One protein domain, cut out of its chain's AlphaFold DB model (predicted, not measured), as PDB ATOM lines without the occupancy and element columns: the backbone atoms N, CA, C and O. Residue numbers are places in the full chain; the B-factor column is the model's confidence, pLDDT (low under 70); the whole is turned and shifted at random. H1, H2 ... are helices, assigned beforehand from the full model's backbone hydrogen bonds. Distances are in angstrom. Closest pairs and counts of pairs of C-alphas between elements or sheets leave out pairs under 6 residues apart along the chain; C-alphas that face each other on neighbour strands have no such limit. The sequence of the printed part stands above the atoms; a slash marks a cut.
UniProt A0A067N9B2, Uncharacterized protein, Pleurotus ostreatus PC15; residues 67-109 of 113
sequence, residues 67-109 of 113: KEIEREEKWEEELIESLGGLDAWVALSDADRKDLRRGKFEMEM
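Overview. This is residues 67 to 109 of the 113 residues of an uncharacterized protein of Pleurotus ostreatus PC15 (UniProt A0A067N9B2). Two long helices, H1 and H3, cross at a steep angle, one over the other, and a short helix, H2, bridges them at one end, giving a U whose two arms are skewed. The printed part has 43 residues with three named helices, in the order H1, H2, H3, and no named strand; the class is all helix. The whole is compact, with a radius of gyration of the C-alphas of 10.1 A, and elongated, spanning 28 by 17 by 15 A.

Along the chain. H1 holds residues 67 to 82 and is 22.5 A long from first to last C-alpha, beginning at C-alpha 67 (182.902, 230.173, 245.510). H3, residues 94 to 109, is 22.1 A long and ends at C-alpha 109 (196.239, 229.534, 240.323). H2 holds residues 86 to 91, with C-alpha 86 at (183.734, 248.133, 230.245).

Arrangement. H1 and H3 touch, through residues 75 to 79 of H1 and 100 to 104 of H3 alone. Their closest C-alphas, those of Glu 76 and Arg 101, are 7.1 A apart. They run opposite ways at a steep tilt of 65 degrees. H1 and H2 only just touch, with 3 pairs of C-alphas within 8 A, and only at the corner by their link. H1 takes part there with residue 80 alone; the closest C-alphas, of Ile 80 and Leu 86, are 5.7 A apart. Their lines are about perpendicular, at 82 degrees. H2 and H3 are close but not clearly touching, with the closest C-alphas, of Trp 89 and Arg 97, 7.5 A apart. In H1, H2 and H3 every O i to N i+4 pair is within hydrogen-bond range.

Size, cuts and confidence. The C-alphas farthest apart, of Lys 67 and Ala 91, are 28.6 A apart. The links H1 to H2 and H2 to H3 are tight. Residues 91 to 96, of which 94 to 96 belong to H3, stand free. The printed part has no cut, and no printed residue is under 70 in pLDDT.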
ATOM      1  N   LYS A  67     181.689 229.408 245.178       88.44
ATOM      2  CA  LYS A  67     182.902 230.173 245.510       88.44
ATOM      3  C   LYS A  67     183.867 230.339 244.336       88.44
ATOM      4  O   LYS A  67     184.632 231.289 244.294       88.44
ATOM      5  N   GLU A  68     183.900 229.363 243.439       86.62
ATOM      6  CA  GLU A  68     184.752 229.397 242.253       86.62
ATOM      7  C   GLU A  68     184.172 230.342 241.202       86.62
ATOM      8  O   GLU A  68     184.920 231.109 240.617       86.62
ATOM      9  N   ILE A  69     182.845 230.349 241.048       89.00
ATOM     10  CA  ILE A  69     182.139 231.290 240.170       89.00
ATOM     11  C   ILE A  69     182.337 232.727 240.658       89.00
ATOM     12  O   ILE A  69     182.799 233.559 239.891       89.00
ATOM     13  N   GLU A  70     182.095 232.997 241.944       90.88
ATOM     14  CA  GLU A  70     182.296 234.334 242.532       90.88
ATOM     15  C   GLU A  70     183.744 234.826 242.370       90.88
ATOM     16  O   GLU A  70     183.996 236.012 242.172       90.88
ATOM     17  N   ARG A  71     184.721 233.912 242.443       91.56
ATOM     18  CA  ARG A  71     186.129 234.250 242.212       91.56
ATOM     19  C   ARG A  71     186.388 234.626 240.755       91.56
ATOM     20  O   ARG A  71     187.104 235.589 240.508       91.56
ATOM     21  N   GLU A  72     185.842 233.866 239.812       88.81
ATOM     22  CA  GLU A  72     185.981 234.161 238.385       88.81
ATOM     23  C   GLU A  72     185.298 235.479 238.011       88.81
ATOM     24  O   GLU A  72     185.902 236.271 237.297       88.81
ATOM     25  N   GLU A  73     184.105 235.755 238.547       91.44
ATOM     26  CA  GLU A  73     183.404 237.035 238.368       91.44
ATOM     27  C   GLU A  73     184.257 238.201 238.878       91.44
ATOM     28  O   GLU A  73     184.473 239.176 238.159       91.44
ATOM     29  N   LYS A  74     184.849 238.059 240.070       93.06
ATOM     30  CA  LYS A  74     185.768 239.064 240.613       93.06
ATOM     31  C   LYS A  74     186.985 239.288 239.709       93.06
ATOM     32  O   LYS A  74     187.407 240.423 239.505       93.06
ATOM     33  N   TRP A  75     187.564 238.225 239.158       93.38
ATOM     34  CA  TRP A  75     188.683 238.356 238.223       93.38
ATOM     35  C   TRP A  75     188.284 239.032 236.910       93.38
ATOM     36  O   TRP A  75     189.100 239.757 236.344       93.38
ATOM     37  N   GLU A  76     187.061 238.816 236.423       92.25
ATOM     38  CA  GLU A  76     186.540 239.539 235.260       92.25
ATOM     39  C   GLU A  76     186.387 241.035 235.567       92.25
ATOM     40  O   GLU A  76     186.836 241.853 234.768       92.25
ATOM     41  N   GLU A  77     185.857 241.404 236.736       92.44
ATOM     42  CA  GLU A  77     185.774 242.806 237.174       92.44
ATOM     43  C   GLU A  77     187.159 243.472 237.263       92.44
ATOM     44  O   GLU A  77     187.353 244.560 236.721       92.44
ATOM     45  N   GLU A  78     188.150 242.798 237.860       92.50
ATOM     46  CA  GLU A  78     189.535 243.294 237.949       92.50
ATOM     47  C   GLU A  78     190.174 243.491 236.563       92.50
ATOM     48  O   GLU A  78     190.907 244.459 236.335       92.50
ATOM     49  N   LEU A  79     189.913 242.580 235.618       92.75
ATOM     50  CA  LEU A  79     190.393 242.702 234.238       92.75
ATOM     51  C   LEU A  79     189.730 243.876 233.513       92.75
ATOM     52  O   LEU A  79     190.416 244.618 232.810       92.75
ATOM     53  N   ILE A  80     188.420 244.060 233.700       93.31
ATOM     54  CA  ILE A  80     187.670 245.188 233.139       93.31
ATOM     55  C   ILE A  80     188.240 246.507 233.667       93.31
ATOM     56  O   ILE A  80     188.505 247.411 232.879       93.31
ATOM     57  N   GLU A  81     188.483 246.611 234.974       93.00
ATOM     58  CA  GLU A  81     189.083 247.803 235.579       93.00
ATOM     59  C   GLU A  81     190.498 248.063 235.035       93.00
ATOM     60  O   GLU A  81     190.806 249.178 234.612       93.00
ATOM     61  N   SER A  82     191.327 247.019 234.936       91.12
ATOM     62  CA  SER A  82     192.710 247.115 234.440       91.12
ATOM     63  C   SER A  82     192.806 247.565 232.978       91.12
ATOM     64  O   SER A  82     193.761 248.239 232.597       91.12
ATOM     65  N   LEU A  83     191.826 247.201 232.147       90.38
ATOM     66  CA  LEU A  83     191.760 247.586 230.734       90.38
ATOM     67  C   LEU A  83     191.216 249.004 230.507       90.38
ATOM     68  O   LEU A  83     191.173 249.457 229.364       90.38
ATOM     69  N   GLY A  84     190.824 249.714 231.567       91.25
ATOM     70  CA  GLY A  84     190.248 251.056 231.471       91.25
ATOM     71  C   GLY A  84     188.720 251.070 231.385       91.25
ATOM     72  O   GLY A  84     188.144 252.054 230.927       91.25
ATOM     73  N   GLY A  85     188.061 250.004 231.838       92.38
ATOM     74  CA  GLY A  85     186.612 249.921 231.981       92.38
ATOM     75  C   GLY A  85     185.916 249.053 230.935       92.38
ATOM     76  O   GLY A  85     186.527 248.399 230.086       92.38
ATOM     77  N   LEU A  86     184.584 249.038 231.020       91.19
ATOM     78  CA  LEU A  86     183.734 248.133 230.245       91.19
ATOM     79  C   LEU A  86     183.815 248.384 228.731       91.19
ATOM     80  O   LEU A  86     183.767 247.430 227.959       91.19
ATOM     81  N   ASP A  87     183.997 249.634 228.306       91.81
ATOM     82  CA  ASP A  87     184.091 249.988 226.883       91.81
ATOM     83  C   ASP A  87     185.314 249.346 226.215       91.81
ATOM     84  O   ASP A  87     185.209 248.786 225.123       91.81
ATOM     85  N   ALA A  88     186.462 249.354 226.900       90.69
ATOM     86  CA  ALA A  88     187.673 248.692 226.424       90.69
ATOM     87  C   ALA A  88     187.511 247.165 226.411       90.69
ATOM     88  O   ALA A  88     187.950 246.504 225.472       90.69
ATOM     89  N   TRP A  89     186.830 246.603 227.412       91.62
ATOM     90  CA  TRP A  89     186.541 245.171 227.477       91.62
ATOM     91  C   TRP A  89     185.637 244.689 226.337       91.62
ATOM     92  O   TRP A  89     185.910 243.661 225.721       91.62
ATOM     93  N   VAL A  90     184.569 245.427 226.029       93.12
ATOM     94  CA  VAL A  90     183.614 245.070 224.967       93.12
ATOM     95  C   VAL A  90     184.229 245.241 223.576       93.12
ATOM     96  O   VAL A  90     183.870 244.503 222.659       93.12
ATOM     97  N   ALA A  91     185.183 246.161 223.418       94.25
ATOM     98  CA  ALA A  91     185.919 246.341 222.169       94.25
ATOM     99  C   ALA A  91     186.844 245.155 221.822       94.25
ATOM    100  O   ALA A  91     187.243 245.015 220.664       94.25
ATOM    101  N   LEU A  92     187.182 244.296 222.792       93.31
ATOM    102  CA  LEU A  92     188.013 243.112 222.571       93.31
ATOM    103  C   LEU A  92     187.236 241.967 221.914       93.31
ATOM    104  O   LEU A  92     186.067 241.694 222.224       93.31
ATOM    105  N   SER A  93     187.936 241.207 221.068       95.56
ATOM    106  CA  SER A  93     187.377 239.983 220.502       95.56
ATOM    107  C   SER A  93     187.113 238.938 221.595       95.56
ATOM    108  O   SER A  93     187.713 238.954 222.674       95.56
ATOM    109  N   ASP A  94     186.211 237.990 221.325       91.38
ATOM    110  CA  ASP A  94     185.944 236.889 222.260       91.38
ATOM    111  C   ASP A  94     187.193 236.028 222.516       91.38
ATOM    112  O   ASP A  94     187.338 235.456 223.601       91.38
ATOM    113  N   ALA A  95     188.098 235.947 221.534       93.25
ATOM    114  CA  ALA A  95     189.373 235.251 221.664       93.25
ATOM    115  C   ALA A  95     190.294 235.974 222.655       93.25
ATOM    116  O   ALA A  95     190.748 235.354 223.615       93.25
ATOM    117  N   ASP A  96     190.456 237.290 222.508       93.19
ATOM    118  CA  ASP A  96     191.303 238.087 223.401       93.19
ATOM    119  C   ASP A  96     190.765 238.062 224.837       93.19
ATOM    120  O   ASP A  96     191.507 237.831 225.792       93.19
ATOM    121  N   ARG A  97     189.442 238.193 225.012       92.94
ATOM    122  CA  ARG A  97     188.797 238.083 226.332       92.94
ATOM    123  C   ARG A  97     188.978 236.702 226.958       92.94
ATOM    124  O   ARG A  97     189.034 236.574 228.182       92.94
ATOM    125  N   LYS A  98     189.027 235.641 226.151       92.00
ATOM    126  CA  LYS A  98     189.294 234.280 226.632       92.00
ATOM    127  C   LYS A  98     190.753 234.119 227.058       92.00
ATOM    128  O   LYS A  98     190.999 233.528 228.108       92.00
ATOM    129  N   ASP A  99     191.688 234.654 226.283       92.69
ATOM    130  CA  ASP A  99     193.117 234.561 226.576       92.69
ATOM    131  C   ASP A  99     193.494 235.376 227.816       92.69
ATOM    132  O   ASP A  99     194.228 234.878 228.669       92.69
ATOM    133  N   LEU A 100     192.900 236.558 228.007       92.31
ATOM    134  CA  LEU A 100     193.077 237.356 229.225       92.31
ATOM    135  C   LEU A 100     192.538 236.652 230.475       92.31
ATOM    136  O   LEU A 100     193.226 236.595 231.493       92.31
ATOM    137  N   ARG A 101     191.342 236.050 230.398       91.69
ATOM    138  CA  ARG A 101     190.788 235.258 231.512       91.69
ATOM    139  C   ARG A 101     191.650 234.047 231.832       91.69
ATOM    140  O   ARG A 101     191.872 233.747 233.002       91.69
ATOM    141  N   ARG A 102     192.170 233.370 230.805       89.94
ATOM    142  CA  ARG A 102     193.099 232.253 230.982       89.94
ATOM    143  C   ARG A 102     194.401 232.708 231.639       89.94
ATOM    144  O   ARG A 102     194.834 232.059 232.581       89.94
ATOM    145  N   GLY A 103     194.984 233.815 231.183       89.94
ATOM    146  CA  GLY A 103     196.207 234.376 231.757       89.94
ATOM    147  C   GLY A 103     196.026 234.798 233.214       89.94
ATOM    148  O   GLY A 103     196.866 234.480 234.048       89.94
ATOM    149  N   LYS A 104     194.895 235.433 233.553       90.56
ATOM    150  CA  LYS A 104     194.557 235.789 234.939       90.56
ATOM    151  C   LYS A 104     194.362 234.545 235.811       90.56
ATOM    152  O   LYS A 104     194.904 234.492 236.909       90.56
ATOM    153  N   PHE A 105     193.668 233.522 235.305       88.12
ATOM    154  CA  PHE A 105     193.531 232.235 235.994       88.12
ATOM    155  C   PHE A 105     194.895 231.584 236.246       88.12
ATOM    156  O   PHE A 105     195.165 231.144 237.356       88.12
ATOM    157  N   GLU A 106     195.758 231.525 235.232       87.81
ATOM    158  CA  GLU A 106     197.092 230.936 235.340       87.81
ATOM    159  C   GLU A 106     197.959 231.720 236.329       87.81
ATOM    160  O   GLU A 106     198.539 231.128 237.226       87.81
ATOM    161  N   MET A 107     197.966 233.049 236.269       86.50
ATOM    162  CA  MET A 107     198.716 233.877 237.215       86.50
ATOM    163  C   MET A 107     198.294 233.647 238.676       86.50
ATOM    164  O   MET A 107     199.148 233.560 239.553       86.50
ATOM    165  N   GLU A 108     196.992 233.527 238.940       85.00
ATOM    166  CA  GLU A 108     196.456 233.399 240.302       85.00
ATOM    167  C   GLU A 108     196.462 231.950 240.825       85.00
ATOM    168  O   GLU A 108     196.612 231.719 242.024       85.00
ATOM    169  N   MET A 109     196.308 230.954 239.945       81.50
ATOM    170  CA  MET A 109     196.239 229.534 240.323       81.50
ATOM    171  C   MET A 109     197.585 228.811 240.223       81.50
ATOM    172  O   MET A 109     197.786 227.825 240.926       81.50
TER     173      MET A 109